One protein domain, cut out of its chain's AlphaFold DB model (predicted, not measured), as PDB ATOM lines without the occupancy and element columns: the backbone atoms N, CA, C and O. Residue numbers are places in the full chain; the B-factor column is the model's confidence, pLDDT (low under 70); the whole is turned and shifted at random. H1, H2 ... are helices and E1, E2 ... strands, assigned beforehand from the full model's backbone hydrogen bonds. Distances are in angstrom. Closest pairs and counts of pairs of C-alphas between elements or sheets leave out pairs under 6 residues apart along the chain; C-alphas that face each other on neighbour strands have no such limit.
ATOM      1  N   GLY A   3      22.798 151.525 -10.311       54.59
ATOM      2  CA  GLY A   3      22.442 152.373  -9.179       54.59
ATOM      3  C   GLY A   3      23.659 153.135  -8.661       54.59
ATOM      4  O   GLY A   3      24.778 152.637  -8.667       54.59
ATOM      5  N   GLY A   4      23.466 154.376  -8.225       53.44
ATOM      6  CA  GLY A   4      24.499 155.129  -7.512       53.44
ATOM      7  C   GLY A   4      24.292 154.995  -6.007       53.44
ATOM      8  O   GLY A   4      23.156 155.090  -5.548       53.44
ATOM      9  N   ILE A   5      25.363 154.803  -5.236       58.66
ATOM     10  CA  ILE A   5      25.303 154.749  -3.770       58.66
ATOM     11  C   ILE A   5      26.283 155.777  -3.203       58.66
ATOM     12  O   ILE A   5      27.461 155.804  -3.556       58.66
ATOM     13  N   LEU A   6      25.811 156.641  -2.306       53.34
ATOM     14  CA  LEU A   6      26.692 157.509  -1.530       53.34
ATOM     15  C   LEU A   6      27.070 156.791  -0.234       53.34
ATOM     16  O   LEU A   6      26.203 156.541   0.601       53.34
ATOM     17  N   ASN A   7      28.356 156.500  -0.058       52.88
ATOM     18  CA  ASN A   7      28.868 155.792   1.108       52.88
ATOM     19  C   ASN A   7      29.528 156.773   2.092       52.88
ATOM     20  O   ASN A   7      30.505 157.449   1.773       52.88
ATOM     21  N   ILE A   8      29.011 156.852   3.321       51.38
ATOM     22  CA  ILE A   8      29.575 157.704   4.380       51.38
ATOM     23  C   ILE A   8      30.104 156.800   5.497       51.38
ATOM     24  O   ILE A   8      29.325 156.116   6.158       51.38
ATOM     25  N   GLY A   9      31.425 156.797   5.713       46.47
ATOM     26  CA  GLY A   9      32.100 155.898   6.653       46.47
ATOM     27  C   GLY A   9      32.924 156.616   7.728       46.47
ATOM     28  O   GLY A   9      33.497 157.684   7.519       46.47
ATOM     29  N   ILE A  10      33.031 156.003   8.910       43.62
ATOM     30  CA  ILE A  10      33.931 156.440   9.990       43.62
ATOM     31  C   ILE A  10      34.992 155.345  10.180       43.62
ATOM     32  O   ILE A  10      34.647 154.188  10.409       43.62
ATOM     33  N   SER A  11      36.289 155.670  10.062       43.25
ATOM     34  CA  SER A  11      37.373 154.707  10.332       43.25
ATOM     35  C   SER A  11      37.625 154.554  11.832       43.25
ATOM     36  O   SER A  11      37.633 155.535  12.578       43.25
ATOM     37  N   SER A  12      37.987 153.340  12.250       36.78
ATOM     38  CA  SER A  12      38.442 153.013  13.608       36.78
ATOM     39  C   SER A  12      39.729 153.734  14.047       36.78
ATOM     40  O   SER A  12      40.070 153.691  15.226       36.78
ATOM     41  N   LYS A  13      40.439 154.424  13.141       40.53
ATOM     42  CA  LYS A  13      41.643 155.222  13.450       40.53
ATOM     43  C   LYS A  13      41.389 156.729  13.609       40.53
ATOM     44  O   LYS A  13      42.338 157.507  13.594       40.53
ATOM     45  N   GLY A  14      40.131 157.160  13.740       36.44
ATOM     46  CA  GLY A  14      39.778 158.573  13.958       36.44
ATOM     47  C   GLY A  14      39.857 159.459  12.708       36.44
ATOM     48  O   GLY A  14      39.612 160.658  12.793       36.44
ATOM     49  N   ALA A  15      40.160 158.883  11.542       45.75
ATOM     50  CA  ALA A  15      39.990 159.547  10.258       45.75
ATOM     51  C   ALA A  15      38.613 159.183   9.690       45.75
ATOM     52  O   ALA A  15      38.390 158.054   9.256       45.75
ATOM     53  N   SER A  16      37.674 160.125   9.690       49.53
ATOM     54  CA  SER A  16      36.495 159.990   8.831       49.53
ATOM     55  C   SER A  16      36.969 159.919   7.380       49.53
ATOM     56  O   SER A  16      37.810 160.722   6.966       49.53
ATOM     57  N   TRP A  17      36.481 158.940   6.626       66.06
ATOM     58  CA  TRP A  17      36.748 158.825   5.197       66.06
ATOM     59  C   TRP A  17      35.425 158.956   4.459       66.06
ATOM     60  O   TRP A  17      34.391 158.461   4.900       66.06
ATOM     61  N   PHE A  18      35.457 159.685   3.355       69.50
ATOM     62  CA  PHE A  18      34.292 159.909   2.517       69.50
ATOM     63  C   PHE A  18      34.442 159.066   1.260       69.50
ATOM     64  O   PHE A  18      35.549 158.939   0.732       69.50
ATOM     65  N   GLY A  19      33.339 158.476   0.810       72.50
ATOM     66  CA  GLY A  19      33.321 157.594  -0.341       72.50
ATOM     67  C   GLY A  19      32.171 157.923  -1.281       72.50
ATOM     68  O   GLY A  19      31.053 158.202  -0.854       72.50
ATOM     69  N   PHE A  20      32.425 157.861  -2.578       78.50
ATOM     70  CA  PHE A  20      31.361 157.742  -3.567       78.50
ATOM     71  C   PHE A  20      31.445 156.360  -4.181       78.50
ATOM     72  O   PHE A  20      32.541 155.866  -4.435       78.50
ATOM     73  N   SER A  21      30.298 155.752  -4.448       79.81
ATOM     74  CA  SER A  21      30.248 154.464  -5.123       79.81
ATOM     75  C   SER A  21      29.180 154.439  -6.200       79.81
ATOM     76  O   SER A  21      28.124 155.062  -6.095       79.81
ATOM     77  N   ALA A  22      29.455 153.700  -7.258       82.31
ATOM     78  CA  ALA A  22      28.468 153.362  -8.266       82.31
ATOM     79  C   ALA A  22      28.401 151.846  -8.346       82.31
ATOM     80  O   ALA A  22      29.432 151.201  -8.542       82.31
ATOM     81  N   SER A  23      27.205 151.287  -8.191       83.12
ATOM     82  CA  SER A  23      26.974 149.854  -8.288       83.12
ATOM     83  C   SER A  23      26.151 149.501  -9.519       83.12
ATOM     84  O   SER A  23      25.313 150.255 -10.016       83.12
ATOM     85  N   ALA A  24      26.404 148.316 -10.044       85.00
ATOM     86  CA  ALA A  24      25.578 147.703 -11.059       85.00
ATOM     87  C   ALA A  24      25.193 146.316 -10.567       85.00
ATOM     88  O   ALA A  24      26.016 145.403 -10.555       85.00
ATOM     89  N   ASP A  25      23.942 146.181 -10.145       85.38
ATOM     90  CA  ASP A  25      23.424 144.975  -9.523       85.38
ATOM     91  C   ASP A  25      22.488 144.254 -10.496       85.38
ATOM     92  O   ASP A  25      21.721 144.868 -11.245       85.38
ATOM     93  N   TRP A  26      22.550 142.930 -10.522       86.38
ATOM     94  CA  TRP A  26      21.602 142.101 -11.249       86.38
ATOM     95  C   TRP A  26      20.781 141.298 -10.255       86.38
ATOM     96  O   TRP A  26      21.314 140.490  -9.500       86.38
ATOM     97  N   TRP A  27      19.467 141.501 -10.273       87.12
ATOM     98  CA  TRP A  27      18.524 140.719  -9.481       87.12
ATOM     99  C   TRP A  27      18.354 139.327 -10.095       87.12
ATOM    100  O   TRP A  27      17.403 139.064 -10.827       87.12
ATOM    101  N   GLY A  28      19.317 138.442  -9.835       85.88
ATOM    102  CA  GLY A  28      19.268 137.052 -10.295       85.88
ATOM    103  C   GLY A  28      18.110 136.266  -9.671       85.88
ATOM    104  O   GLY A  28      17.534 135.392 -10.312       85.88
ATOM    105  N   TYR A  29      17.740 136.610  -8.439       90.25
ATOM    106  CA  TYR A  29      16.540 136.142  -7.764       90.25
ATOM    107  C   TYR A  29      15.711 137.338  -7.306       90.25
ATOM    108  O   TYR A  29      16.236 138.282  -6.712       90.25
ATOM    109  N   THR A  30      14.403 137.275  -7.537       91.75
ATOM    110  CA  THR A  30      13.461 138.264  -7.028       91.75
ATOM    111  C   THR A  30      12.129 137.613  -6.678       91.75
ATOM    112  O   THR A  30      11.704 136.657  -7.329       91.75
ATOM    113  N   THR A  31      11.478 138.110  -5.630       94.19
ATOM    114  CA  THR A  31      10.122 137.704  -5.258       94.19
ATOM    115  C   THR A  31       9.345 138.891  -4.703       94.19
ATOM    116  O   THR A  31       9.891 139.715  -3.966       94.19
ATOM    117  N   ARG A  32       8.061 138.987  -5.053       94.00
ATOM    118  CA  ARG A  32       7.170 140.039  -4.553       94.00
ATOM    119  C   ARG A  32       6.736 139.692  -3.133       94.00
ATOM    120  O   ARG A  32       6.118 138.657  -2.906       94.00
ATOM    121  N   LEU A  33       7.054 140.566  -2.186       93.81
ATOM    122  CA  LEU A  33       6.646 140.447  -0.786       93.81
ATOM    123  C   LEU A  33       5.253 141.037  -0.542       93.81
ATOM    124  O   LEU A  33       4.556 140.613   0.376       93.81
ATOM    125  N   GLY A  34       4.844 142.013  -1.353       92.75
ATOM    126  CA  GLY A  34       3.536 142.641  -1.243       92.75
ATOM    127  C   GLY A  34       3.415 143.904  -2.087       92.75
ATOM    128  O   GLY A  34       4.256 144.186  -2.938       92.75
ATOM    129  N   GLN A  35       2.354 144.659  -1.817       92.19
ATOM    130  CA  GLN A  35       2.040 145.919  -2.479       92.19
ATOM    131  C   GLN A  35       1.682 146.971  -1.429       92.19
ATOM    132  O   GLN A  35       0.964 146.674  -0.472       92.19
ATOM    133  N   LEU A  36       2.161 148.197  -1.616       84.88
ATOM    134  CA  LEU A  36       1.867 149.342  -0.761       84.88
ATOM    135  C   LEU A  36       1.432 150.525  -1.635       84.88
ATOM    136  O   LEU A  36       2.258 151.271  -2.151       84.88
ATOM    137  N   GLY A  37       0.119 150.674  -1.831       85.81
ATOM    138  CA  GLY A  37      -0.430 151.635  -2.796       85.81
ATOM    139  C   GLY A  37      -0.013 151.285  -4.229       85.81
ATOM    140  O   GLY A  37      -0.139 150.134  -4.643       85.81
ATOM    141  N   ASP A  38       0.538 152.259  -4.952       85.25
ATOM    142  CA  ASP A  38       1.078 152.086  -6.314       85.25
ATOM    143  C   ASP A  38       2.558 151.665  -6.304       85.25
ATOM    144  O   ASP A  38       3.338 152.045  -7.180       85.25
ATOM    145  N   SER A  39       2.998 150.987  -5.243       86.38
ATOM    146  CA  SER A  39       4.384 150.548  -5.092       86.38
ATOM    147  C   SER A  39       4.480 149.064  -4.790       86.38
ATOM    148  O   SER A  39       3.778 148.554  -3.912       86.38
ATOM    149  N   ASP A  40       5.386 148.382  -5.482       91.50
ATOM    150  CA  ASP A  40       5.686 146.978  -5.237       91.50
ATOM    151  C   ASP A  40       6.813 146.824  -4.229       91.50
ATOM    152  O   ASP A  40       7.837 147.498  -4.310       91.50
ATOM    153  N   VAL A  41       6.624 145.912  -3.277       93.19
ATOM    154  CA  VAL A  41       7.663 145.534  -2.324       93.19
ATOM    155  C   VAL A  41       8.287 144.235  -2.809       93.19
ATOM    156  O   VAL A  41       7.630 143.195  -2.838       93.19
ATOM    157  N   MET A  42       9.560 144.295  -3.176       93.19
ATOM    158  CA  MET A  42      10.313 143.192  -3.761       93.19
ATOM    159  C   MET A  42      11.455 142.798  -2.833       93.19
ATOM    160  O   MET A  42      12.173 143.654  -2.328       93.19
ATOM    161  N   LEU A  43      11.652 141.501  -2.630       93.62
ATOM    162  CA  LEU A  43      12.923 140.964  -2.159       93.62
ATOM    163  C   LEU A  43      13.781 140.665  -3.384       93.62
ATOM    164  O   LEU A  43      13.281 140.104  -4.364       93.62
ATOM    165  N   TYR A  44      15.066 140.987  -3.320       91.25
ATOM    166  CA  TYR A  44      16.019 140.627  -4.359       91.25
ATOM    167  C   TYR A  44      17.336 140.128  -3.780       91.25
ATOM    168  O   TYR A  44      17.748 140.479  -2.673       91.25
ATOM    169  N   LEU A  45      17.984 139.288  -4.573       93.38
ATOM    170  CA  LEU A  45      19.324 138.775  -4.359       93.38
ATOM    171  C   LEU A  45      19.981 138.629  -5.727       93.38
ATOM    172  O   LEU A  45      19.368 138.130  -6.674       93.38
ATOM    173  N   GLY A  46      21.254 138.974  -5.828       90.00
ATOM    174  CA  GLY A  46      22.037 138.565  -6.983       90.00
ATOM    175  C   GLY A  46      23.417 139.187  -7.022       90.00
ATOM    176  O   GLY A  46      23.805 139.863  -6.073       90.00
ATOM    177  N   PRO A  47      24.191 138.900  -8.075       92.25
ATOM    178  CA  PRO A  47      25.532 139.431  -8.219       92.25
ATOM    179  C   PRO A  47      25.495 140.896  -8.649       92.25
ATOM    180  O   PRO A  47      24.589 141.343  -9.353       92.25
ATOM    181  N   GLY A  48      26.542 141.622  -8.293       89.75
ATOM    182  CA  GLY A  48      26.770 142.976  -8.752       89.75
ATOM    183  C   GLY A  48      28.246 143.320  -8.786       89.75
ATOM    184  O   GLY A  48      29.107 142.567  -8.321       89.75
ATOM    185  N   VAL A  49      28.527 144.489  -9.336       90.38
ATOM    186  CA  VAL A  49      29.844 145.119  -9.288       90.38
ATOM    187  C   VAL A  49      29.710 146.512  -8.708       90.38
ATOM    188  O   VAL A  49      28.669 147.148  -8.850       90.38
ATOM    189  N   GLU A  50      30.759 146.997  -8.064       88.69
ATOM    190  CA  GLU A  50      30.797 148.347  -7.520       88.69
ATOM    191  C   GLU A  50      32.145 148.993  -7.799       88.69
ATOM    192  O   GLU A  50      33.187 148.374  -7.615       88.69
ATOM    193  N   ALA A  51      32.116 150.242  -8.253       88.38
ATOM    194  CA  ALA A  51      33.283 151.102  -8.313       88.38
ATOM    195  C   ALA A  51      33.212 152.084  -7.147       88.38
ATOM    196  O   ALA A  51      32.200 152.768  -6.988       88.38
ATOM    197  N   ILE A  52      34.274 152.163  -6.351       86.56
ATOM    198  CA  ILE A  52      34.323 152.978  -5.138       86.56
ATOM    199  C   ILE A  52      35.483 153.957  -5.252       86.56
ATOM    200  O   ILE A  52      36.596 153.590  -5.618       86.56
ATOM    201  N   PHE A  53      35.228 155.213  -4.916       85.88
ATOM    202  CA  PHE A  53      36.239 156.245  -4.756       85.88
ATOM    203  C   PHE A  53      36.220 156.739  -3.315       85.88
ATOM    204  O   PHE A  53      35.280 157.421  -2.911       85.88
ATOM    205  N   ASN A  54      37.266 156.421  -2.557       85.50
ATOM    206  CA  ASN A  54      37.420 156.782  -1.153       85.50
ATOM    207  C   ASN A  54      38.497 157.854  -0.982       85.50
ATOM    208  O   ASN A  54      39.566 157.766  -1.586       85.50
ATOM    209  N   PHE A  55      38.259 158.835  -0.110       81.62
ATOM    210  CA  PHE A  55      39.237 159.873   0.204       81.62
ATOM    211  C   PHE A  55      39.200 160.334   1.671       81.62
ATOM    212  O   PHE A  55      38.163 160.348   2.334       81.62
ATOM    213  N   ALA A  56      40.367 160.731   2.182       79.81
ATOM    214  CA  ALA A  56      40.583 161.407   3.460       79.81
ATOM    215  C   ALA A  56      41.852 162.286   3.379       79.81
ATOM    216  O   ALA A  56      42.548 162.293   2.367       79.81
ATOM    217  N   ALA A  57      42.198 163.007   4.453       73.44
ATOM    218  CA  ALA A  57      43.249 164.042   4.453       73.44
ATOM    219  C   ALA A  57      44.620 163.628   3.861       73.44
ATOM    220  O   ALA A  57      45.365 164.485   3.395       73.44
ATOM    221  N   LYS A  58      44.975 162.335   3.891       77.25
ATOM    222  CA  LYS A  58      46.200 161.775   3.281       77.25
ATOM    223  C   LYS A  58      45.950 160.436   2.574       77.25
ATOM    224  O   LYS A  58      46.846 159.602   2.499       77.25
ATOM    225  N   TYR A  59      44.718 160.196   2.141       77.50
ATOM    226  CA  TYR A  59      44.287 158.908   1.611       77.50
ATOM    227  C   TYR A  59      43.390 159.143   0.408       77.50
ATOM    228  O   TYR A  59      42.414 159.876   0.513       77.50
ATOM    229  N   VAL A  60      43.720 158.529  -0.720       85.19
ATOM    230  CA  VAL A  60      42.830 158.408  -1.877       85.19
ATOM    231  C   VAL A  60      42.935 156.969  -2.351       85.19
ATOM    232  O   VAL A  60      44.049 156.449  -2.461       85.19
ATOM    233  N   ASN A  61      41.795 156.334  -2.604       85.94
ATOM    234  CA  ASN A  61      41.736 154.971  -3.104       85.94
ATOM    235  C   ASN A  61      40.589 154.805  -4.102       85.94
ATOM    236  O   ASN A  61      39.477 155.265  -3.848       85.94
ATOM    237  N   ILE A  62      40.869 154.143  -5.219       88.62
ATOM    238  CA  ILE A  62      39.880 153.692  -6.196       88.62
ATOM    239  C   ILE A  62      39.810 152.180  -6.099       88.62
ATOM    240  O   ILE A  62      40.837 151.506  -6.130       88.62
ATOM    241  N   GLU A  63      38.607 151.643  -6.001       88.75
ATOM    242  CA  GLU A  63      38.385 150.220  -5.807       88.75
ATOM    243  C   GLU A  63      37.314 149.707  -6.765       88.75
ATOM    244  O   GLU A  63      36.415 150.445  -7.173       88.75
ATOM    245  N   ALA A  64      37.429 148.431  -7.117       91.62
ATOM    246  CA  ALA A  64      36.404 147.691  -7.827       91.62
ATOM    247  C   ALA A  64      36.082 146.420  -7.042       91.62
ATOM    248  O   ALA A  64      36.960 145.579  -6.818       91.62
ATOM    249  N   ASP A  65      34.819 146.279  -6.663       90.19
ATOM    250  CA  ASP A  65      34.330 145.200  -5.822       90.19
ATOM    251  C   ASP A  65      33.346 144.322  -6.614       90.19
ATOM    252  O   ASP A  65      32.515 144.810  -7.382       90.19
ATOM    253  N   PHE A  66      33.430 143.008  -6.414       92.94
ATOM    254  CA  PHE A  66      32.366 142.071  -6.762       92.94
ATOM    255  C   PHE A  66      31.472 141.896  -5.540       92.94
ATOM    256  O   PHE A  66      31.963 141.582  -4.459       92.94
ATOM    257  N   ARG A  67      30.164 142.069  -5.691       90.69
ATOM    258  CA  ARG A  67      29.217 142.115  -4.573       90.69
ATOM    259  C   ARG A  67      28.045 141.172  -4.772       90.69
ATOM    260  O   ARG A  67      27.707 140.817  -5.897       90.69
ATOM    261  N   ILE A  68      27.415 140.773  -3.671       93.56
ATOM    262  CA  ILE A  68      26.184 139.977  -3.680       93.56
ATOM    263  C   ILE A  68      25.148 140.665  -2.780       93.56
ATOM    264  O   ILE A  68      24.982 140.263  -1.628       93.56
ATOM    265  N   PRO A  69      24.485 141.738  -3.244       90.38
ATOM    266  CA  PRO A  69      23.441 142.396  -2.466       90.38
ATOM    267  C   PRO A  69      22.239 141.476  -2.214       90.38
ATOM    268  O   PRO A  69      21.758 140.783  -3.113       90.38
ATOM    269  N   VAL A  70      21.724 141.531  -0.986       93.88
ATOM    270  CA  VAL A  70      20.415 141.008  -0.580       93.88
ATOM    271  C   VAL A  70      19.621 142.166  -0.011       93.88
ATOM    272  O   VAL A  70      20.028 142.751   0.993       93.88
ATOM    273  N   GLY A  71      18.492 142.504  -0.624       91.62
ATOM    274  CA  GLY A  71      17.752 143.691  -0.225       91.62
ATOM    275  C   GLY A  71      16.253 143.602  -0.408       91.62
ATOM    276  O   GLY A  71      15.725 142.729  -1.095       91.62
ATOM    277  N   VAL A  72      15.580 144.548   0.234       92.69
ATOM    278  CA  VAL A  72      14.171 144.854   0.018       92.69
ATOM    279  C   VAL A  72      14.097 146.165  -0.753       92.69
ATOM    280  O   VAL A  72      14.739 147.147  -0.373       92.69
ATOM    281  N   SER A  73      13.304 146.172  -1.816       90.69
ATOM    282  CA  SER A  73      13.087 147.322  -2.688       90.69
ATOM    283  C   SER A  73      11.615 147.686  -2.744       90.69
ATOM    284  O   SER A  73      10.754 146.821  -2.879       90.69
ATOM    285  N   PHE A  74      11.343 148.982  -2.667       91.69
ATOM    286  CA  PHE A  74      10.044 149.594  -2.900       91.69
ATOM    287  C   PHE A  74      10.079 150.235  -4.282       91.69
ATOM    288  O   PHE A  74      10.712 151.275  -4.451       91.69
ATOM    289  N   ILE A  75       9.435 149.607  -5.261       89.12
ATOM    290  CA  ILE A  75       9.350 150.101  -6.635       89.12
ATOM    291  C   ILE A  75       8.124 151.007  -6.732       89.12
ATOM    292  O   ILE A  75       6.996 150.535  -6.822       89.12
ATOM    293  N   VAL A  76       8.348 152.312  -6.658       84.94
ATOM    294  CA  VAL A  76       7.353 153.380  -6.712       84.94
ATOM    295  C   VAL A  76       7.036 153.724  -8.162       84.94
ATOM    296  O   VAL A  76       7.889 154.255  -8.874       84.94
ATOM    297  N   LYS A  77       5.781 153.488  -8.572       80.81
ATOM    298  CA  LYS A  77       5.279 153.808  -9.921       80.81
ATOM    299  C   LYS A  77       6.135 153.224 -11.052       80.81
ATOM    300  O   LYS A  77       6.306 153.881 -12.069       80.81
ATOM    301  N   GLU A  78       6.699 152.038 -10.845       76.56
ATOM    302  CA  GLU A  78       7.521 151.296 -11.823       76.56
ATOM    303  C   GLU A  78       8.861 151.953 -12.224       76.56
ATOM    304  O   GLU A  78       9.735 151.260 -12.732       76.56
ATOM    305  N   ASP A  79       9.075 153.231 -11.904       82.75
ATOM    306  CA  ASP A  79      10.248 154.000 -12.334       82.75
ATOM    307  C   ASP A  79      11.287 154.208 -11.222       82.75
ATOM    308  O   ASP A  79      12.489 154.267 -11.474       82.75
ATOM    309  N   TRP A  80      10.846 154.373  -9.974       85.00
ATOM    310  CA  TRP A  80      11.726 154.734  -8.860       85.00
ATOM    311  C   TRP A  80      11.806 153.614  -7.845       85.00
ATOM    312  O   TRP A  80      10.797 153.087  -7.411       85.00
ATOM    313  N   GLU A  81      13.002 153.300  -7.382       86.06
ATOM    314  CA  GLU A  81      13.221 152.340  -6.313       86.06
ATOM    315  C   GLU A  81      13.803 153.031  -5.097       86.06
ATOM    316  O   GLU A  81      14.784 153.763  -5.199       86.06
ATOM    317  N   ILE A  82      13.235 152.725  -3.936       88.88
ATOM    318  CA  ILE A  82      13.857 152.960  -2.636       88.88
ATOM    319  C   ILE A  82      14.283 151.598  -2.112       88.88
ATOM    320  O   ILE A  82      13.450 150.697  -2.034       88.88
ATOM    321  N   PHE A  83      15.547 151.428  -1.741       87.69
ATOM    322  CA  PHE A  83      16.043 150.128  -1.304       87.69
ATOM    323  C   PHE A  83      16.781 150.188   0.021       87.69
ATOM    324  O   PHE A  83      17.394 151.193   0.387       87.69
ATOM    325  N   LEU A  84      16.744 149.051   0.707       90.69
ATOM    326  CA  LEU A  84      17.596 148.719   1.835       90.69
ATOM    327  C   LEU A  84      18.209 147.347   1.563       90.69
ATOM    328  O   LEU A  84      17.479 146.394   1.292       90.69
ATOM    329  N   GLN A  85      19.528 147.229   1.641       89.06
ATOM    330  CA  GLN A  85      20.225 145.976   1.349       89.06
ATOM    331  C   GLN A  85      21.397 145.734   2.293       89.06
ATOM    332  O   GLN A  85      21.984 146.666   2.836       89.06
ATOM    333  N   LEU A  86      21.743 144.462   2.456       90.12
ATOM    334  CA  LEU A  86      22.999 144.001   3.027       90.12
ATOM    335  C   LEU A  86      23.847 143.415   1.906       90.12
ATOM    336  O   LEU A  86      23.352 142.649   1.079       90.12
ATOM    337  N   THR A  87      25.129 143.752   1.902       89.75
ATOM    338  CA  THR A  87      26.024 143.460   0.792       89.75
ATOM    339  C   THR A  87      27.338 142.871   1.304       89.75
ATOM    340  O   THR A  87      28.229 143.609   1.730       89.75
ATOM    341  N   PRO A  88      27.507 141.539   1.260       90.94
ATOM    342  CA  PRO A  88      28.832 140.940   1.186       90.94
ATOM    343  C   PRO A  88      29.505 141.306  -0.145       90.94
ATOM    344  O   PRO A  88      28.895 141.195  -1.214       90.94
ATOM    345  N   ALA A  89      30.771 141.707  -0.085       89.12
ATOM    346  CA  ALA A  89      31.562 142.062  -1.254       89.12
ATOM    347  C   ALA A  89      33.016 141.593  -1.136       89.12
ATOM    348  O   ALA A  89      33.558 141.409  -0.045       89.12
ATOM    349  N   LEU A  90      33.637 141.398  -2.294       90.88
ATOM    350  CA  LEU A  90      35.032 141.042  -2.476       90.88
ATOM    351  C   LEU A  90      35.714 142.159  -3.254       90.88
ATOM    352  O   LEU A  90      35.345 142.427  -4.397       90.88
ATOM    353  N   ASN A  91      36.730 142.773  -2.664       87.44
ATOM    354  CA  ASN A  91      37.570 143.729  -3.359       87.44
ATOM    355  C   ASN A  91      38.440 142.998  -4.384       87.44
ATOM    356  O   ASN A  91      39.289 142.172  -4.036       87.44
ATOM    357  N   VAL A  92      38.199 143.288  -5.659       90.62
ATOM    358  CA  VAL A  92      38.900 142.674  -6.790       90.62
ATOM    359  C   VAL A  92      40.125 143.500  -7.147       90.62
ATOM    360  O   VAL A  92      41.185 142.932  -7.400       90.62
ATOM    361  N   ILE A  93      39.985 144.827  -7.149       89.44
ATOM    362  CA  ILE A  93      41.049 145.780  -7.466       89.44
ATOM    363  C   ILE A  93      41.010 146.921  -6.451       89.44
ATOM    364  O   ILE A  93      39.939 147.432  -6.127       89.44
ATOM    365  N   SER A  94      42.183 147.357  -6.001       86.75
ATOM    366  CA  SER A  94      42.360 148.531  -5.146       86.75
ATOM    367  C   SER A  94      43.605 149.289  -5.593       86.75
ATOM    368  O   SER A  94      44.675 148.696  -5.736       86.75
ATOM    369  N   VAL A  95      43.476 150.584  -5.873       87.56
ATOM    370  CA  VAL A  95      44.571 151.442  -6.338       87.56
ATOM    371  C   VAL A  95      44.531 152.770  -5.608       87.56
ATOM    372  O   VAL A  95      43.588 153.549  -5.758       87.56
ATOM    373  N   GLY A  96      45.592 153.075  -4.870       84.19
ATOM    374  CA  GLY A  96      45.630 154.304  -4.094       84.19
ATOM    375  C   GLY A  96      46.961 154.556  -3.418       84.19
ATOM    376  O   GLY A  96      48.010 154.079  -3.842       84.19
ATOM    377  N   THR A  97      46.923 155.305  -2.319       79.31
ATOM    378  CA  THR A  97      48.128 155.730  -1.582       79.31
ATOM    379  C   THR A  97      48.980 154.561  -1.062       79.31
ATOM    380  O   THR A  97      50.161 154.743  -0.786       79.31
ATOM    381  N   ARG A  98      48.399 153.359  -0.922       74.12
ATOM    382  CA  ARG A  98      49.091 152.127  -0.493       74.12
ATOM    383  C   ARG A  98      49.650 151.298  -1.663       74.12
ATOM    384  O   ARG A  98      50.194 150.228  -1.417       74.12
ATOM    385  N   GLY A  99      49.508 151.776  -2.900       81.62
ATOM    386  CA  GLY A  99      49.897 151.066  -4.117       81.62
ATOM    387  C   GLY A  99      48.719 150.367  -4.799       81.62
ATOM    388  O   GLY A  99      47.560 150.745  -4.617       81.62
ATOM    389  N   PHE A 100      49.041 149.365  -5.614       86.12
ATOM    390  CA  PHE A 100      48.087 148.532  -6.348       86.12
ATOM    391  C   PHE A 100      47.857 147.207  -5.614       86.12
ATOM    392  O   PHE A 100      48.813 146.598  -5.139       86.12
ATOM    393  N   ALA A 101      46.616 146.733  -5.566       84.88
ATOM    394  CA  ALA A 101      46.272 145.415  -5.057       84.88
ATOM    395  C   ALA A 101      45.226 144.726  -5.925       84.88
ATOM    396  O   ALA A 101      44.331 145.368  -6.478       84.88
ATOM    397  N   THR A 102      45.311 143.398  -5.976       87.44
ATOM    398  CA  THR A 102      44.300 142.538  -6.601       87.44
ATOM    399  C   THR A 102      43.871 141.459  -5.637       87.44
ATOM    400  O   THR A 102      44.731 140.783  -5.069       87.44
ATOM    401  N   PHE A 103      42.564 141.272  -5.466       85.38
ATOM    402  CA  PHE A 103      42.001 140.284  -4.544       85.38
ATOM    403  C   PHE A 103      42.623 140.374  -3.139       85.38
ATOM    404  O   PHE A 103      42.940 139.352  -2.542       85.38
ATOM    405  N   GLY A 104      42.876 141.586  -2.631       76.25
ATOM    406  CA  GLY A 104      43.534 141.830  -1.336       76.25
ATOM    407  C   GLY A 104      45.039 141.537  -1.269       76.25
ATOM    408  O   GLY A 104      45.624 141.624  -0.189       76.25
ATOM    409  N   TRP A 105      45.694 141.188  -2.379       80.50
ATOM    410  CA  TRP A 105      47.145 141.003  -2.442       80.50
ATOM    411  C   TRP A 105      47.855 142.283  -2.889       80.50
ATOM    412  O   TRP A 105      47.591 142.771  -3.986       80.50
ATOM    413  N   TYR A 106      48.776 142.790  -2.062       78.75
ATOM    414  CA  TYR A 106      49.600 143.967  -2.358       78.75
ATOM    415  C   TYR A 106      51.028 143.531  -2.736       78.75
ATOM    416  O   TYR A 106      51.751 143.042  -1.860       78.75
ATOM    417  N   PRO A 107      51.480 143.734  -3.990       72.06
ATOM    418  CA  PRO A 107      52.808 143.315  -4.440       72.06
ATOM    419  C   PRO A 107      53.942 144.007  -3.669       72.06
ATOM    420  O   PRO A 107      54.965 143.393  -3.380       72.06
ATOM    421  N   GLU A 108      53.752 145.281  -3.317       69.62
ATOM    422  CA  GLU A 108      54.790 146.126  -2.713       69.62
ATOM    423  C   GLU A 108      54.866 146.008  -1.179       69.62
ATOM    424  O   GLU A 108      55.877 146.387  -0.590       69.62
ATOM    425  N   SER A 109      53.832 145.473  -0.508       61.75
ATOM    426  CA  SER A 109      53.693 145.551   0.958       61.75
ATOM    427  C   SER A 109      53.554 144.207   1.686       61.75
ATOM    428  O   SER A 109      52.846 144.118   2.687       61.75
ATOM    429  N   SER A 110      54.282 143.170   1.267       58.44
ATOM    430  CA  SER A 110      54.556 141.945   2.055       58.44
ATOM    431  C   SER A 110      53.438 140.901   2.256       58.44
ATOM    432  O   SER A 110      53.678 139.933   2.978       58.44
ATOM    433  N   GLY A 111      52.269 140.987   1.600       67.75
ATOM    434  CA  GLY A 111      51.318 139.863   1.634       67.75
ATOM    435  C   GLY A 111      49.846 140.167   1.360       67.75
ATOM    436  O   GLY A 111      49.475 141.211   0.827       67.75
ATOM    437  N   TRP A 112      49.013 139.183   1.708       75.38
ATOM    438  CA  TRP A 112      47.565 139.188   1.514       75.38
ATOM    439  C   TRP A 112      46.839 139.779   2.728       75.38
ATOM    440  O   TRP A 112      47.044 139.333   3.857       75.38
ATOM    441  N   ALA A 113      45.980 140.769   2.502       73.88
ATOM    442  CA  ALA A 113      45.215 141.452   3.536       73.88
ATOM    443  C   ALA A 113      43.735 141.039   3.472       73.88
ATOM    444  O   ALA A 113      42.948 141.628   2.735       73.88
ATOM    445  N   PHE A 114      43.340 140.050   4.284       70.50
ATOM    446  CA  PHE A 114      41.957 139.539   4.315       70.50
ATOM    447  C   PHE A 114      40.918 140.644   4.565       70.50
ATOM    448  O   PHE A 114      39.876 140.668   3.918       70.50
ATOM    449  N   GLY A 115      41.210 141.576   5.480       67.50
ATOM    450  CA  GLY A 115      40.307 142.688   5.797       67.50
ATOM    451  C   GLY A 115      40.149 143.711   4.669       67.50
ATOM    452  O   GLY A 115      39.151 144.421   4.641       67.50
ATOM    453  N   ASP A 116      41.100 143.761   3.733       72.25
ATOM    454  CA  ASP A 116      40.991 144.588   2.529       72.25
ATOM    455  C   ASP A 116      40.286 143.812   1.398       72.25
ATOM    456  O   ASP A 116      39.678 144.429   0.529       72.25
ATOM    457  N   PHE A 117      40.335 142.472   1.426       82.38
ATOM    458  CA  PHE A 117      39.685 141.580   0.462       82.38
ATOM    459  C   PHE A 117      38.181 141.427   0.697       82.38
ATOM    460  O   PHE A 117      37.411 141.540  -0.249       82.38
ATOM    461  N   PHE A 118      37.753 141.132   1.925       85.50
ATOM    462  CA  PHE A 118      36.352 140.844   2.231       85.50
ATOM    463  C   PHE A 118      35.673 142.026   2.915       85.50
ATOM    464  O   PHE A 118      36.195 142.588   3.878       85.50
ATOM    465  N   ARG A 119      34.466 142.357   2.458       82.50
ATOM    466  CA  ARG A 119      33.652 143.453   2.979       82.50
ATOM    467  C   ARG A 119      32.236 142.995   3.249       82.50
ATOM    468  O   ARG A 119      31.696 142.123   2.573       82.50
ATOM    469  N   PHE A 120      31.632 143.629   4.239       84.62
ATOM    470  CA  PHE A 120      30.227 143.467   4.557       84.62
ATOM    471  C   PHE A 120      29.677 144.812   5.014       84.62
ATOM    472  O   PHE A 120      30.176 145.384   5.984       84.62
ATOM    473  N   TYR A 121      28.680 145.324   4.304       82.94
ATOM    474  CA  TYR A 121      28.077 146.623   4.583       82.94
ATOM    475  C   TYR A 121      26.576 146.603   4.299       82.94
ATOM    476  O   TYR A 121      26.061 145.681   3.669       82.94
ATOM    477  N   GLY A 122      25.866 147.595   4.830       82.50
ATOM    478  CA  GLY A 122      24.456 147.819   4.539       82.50
ATOM    479  C   GLY A 122      24.287 149.126   3.780       82.50
ATOM    480  O   GLY A 122      24.898 150.122   4.163       82.50
ATOM    481  N   ASP A 123      23.444 149.122   2.753       80.44
ATOM    482  CA  ASP A 123      23.150 150.302   1.948       80.44
ATOM    483  C   ASP A 123      21.671 150.667   2.050       80.44
ATOM    484  O   ASP A 123      20.794 149.802   2.022       80.44
ATOM    485  N   PHE A 124      21.411 151.969   2.087       83.50
ATOM    486  CA  PHE A 124      20.102 152.555   1.847       83.50
ATOM    487  C   PHE A 124      20.237 153.559   0.707       83.50
ATOM    488  O   PHE A 124      21.157 154.380   0.717       83.50
ATOM    489  N   GLY A 125      19.337 153.517  -0.270       80.31
ATOM    490  CA  GLY A 125      19.456 154.410  -1.413       80.31
ATOM    491  C   GLY A 125      18.257 154.424  -2.340       80.31
ATOM    492  O   GLY A 125      17.203 153.851  -2.058       80.31
ATOM    493  N   PHE A 126      18.460 155.111  -3.462       82.56
ATOM    494  CA  PHE A 126      17.468 155.304  -4.507       82.56
ATOM    495  C   PHE A 126      18.036 154.823  -5.849       82.56
ATOM    496  O   PHE A 126      19.194 155.109  -6.158       82.56
ATOM    497  N   ARG A 127      17.240 154.112  -6.654       77.69
ATOM    498  CA  ARG A 127      17.581 153.739  -8.042       77.69
ATOM    499  C   ARG A 127      16.462 154.170  -8.987       77.69
ATOM    500  O   ARG A 127      15.319 154.322  -8.566       77.69
ATOM    501  N   TYR A 128      16.802 154.372 -10.252       76.94
ATOM    502  CA  TYR A 128      15.840 154.667 -11.312       76.94
ATOM    503  C   TYR A 128      15.858 153.529 -12.337       76.94
ATOM    504  O   TYR A 128      16.937 153.080 -12.734       76.94
ATOM    505  N   TRP A 129      14.676 153.063 -12.725       69.38
ATOM    506  CA  TRP A 129      14.446 151.957 -13.648       69.38
ATOM    507  C   TRP A 129      14.172 152.531 -15.044       69.38
ATOM    508  O   TRP A 129      13.358 153.437 -15.190       69.38
TER     509      TRP A 129
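What this domain is: This is residues 3 to 129 of the 130 residues of an uncharacterized protein of Brachyspira pilosicoli P43/6/78 (UniProt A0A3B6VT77). One twisted sheet rolls up into a loosely formed, partly closed barrel: E1, E2, E5, E6, E8 and E10 go round it, and the open seam lies between E1 and E10. E3, E4 and E7 carry the sheet on at one end; at the other end are E9, the short helix H1 and the long link before it. The printed part has 127 residues, with ten named strands and one named helix in the order E1 to E9, H1, E10, and its class is mostly strand. The branched sheet is antiparallel in each neighbour pair. The whole is only just compact, close to loose, with a radius of gyration of the C-alphas of 16.5 A, and only just elongated, spanning 54 by 27 by 22 A.

Where its parts are: E1, residues 3 to 10, starts at C-alpha 3 (22.442, 152.373, -9.179) and is 22.7 A long. E2, residues 16 to 25, is 27.1 A long. E3 is residues 29 to 36 and E4 residues 39 to 45. E5, residues 48 to 56, is 26.1 A long, and E6, residues 59 to 67, bends by 50 degrees at residue 64. E7 is residues 70 to 76. E8, residues 80 to 96, is the longest strand, 34.2 A, and bends by 86 degrees at residue 86. E9 is residues 99 to 102 and H1 residues 114 to 117. E10, residues 118 to 128, is 28.2 A long, bends by 70 degrees at residue 124 and ends at C-alpha 128 (15.840, 154.667, -11.312).

How they stand to each other: E8 has E6 and E7 on one side and E9 and E10 on the other side. Its pairing is staggered: N 72 and O 84 of E7 and E8 are 2.9 A apart, N 85 and O 123 of E8 and E10 2.9 A, N 62 and O 95 of E6 and E8 2.8 A, and N 101 and O 94 of E9 and E8 2.8 A, each within hydrogen-bond range. E7, E8 and E9 form a meander, each strand the antiparallel neighbour of the one before. E7 has E8 on one side and E4 on the other side, with N 42 and O 73 of E4 and E7 2.8 A apart, and the edge strand E3 is the antiparallel neighbour of E4, with N 31 and O 43 of E3 and E4 3.0 A apart. E6 has E8 on one side and E5 on the other side, with N 52 and O 63 of E5 and E6 2.9 A apart; E2 is the antiparallel neighbour of E5, with N 20 and O 53 of E2 and E5 2.9 A apart, and the edge strand E1 is the antiparallel neighbour of E2, with N 5 and O 21 of E1 and E2 2.9 A apart. E4 runs on into E5 at 90 degrees, and E6 into E7 at 89 degrees. The closest C-alphas of E1 and E10, those of Gly 3 and Arg 127, are 5.2 A apart. H1 is on the sheet at a height of 7.4 A, only just over none of its strands, with 2 of its 4 C-alphas falling on E8; it is too short for an O i to N i+4 pair, and its one O i to N i+3 pair is within range.

The domain as a whole: The C-alphas farthest apart, those of Gly 37 and Ser 110, are 56.0 A apart. The printed part has no cut. The link E9 to H1, 11 residues, is long; within it residues 105 to 106 pair with residues 111 to 112, antiparallel. The mean pLDDT of the printed part is 80.3, and residues 3 to 18, 108 to 111, 115 and 129 are under 70.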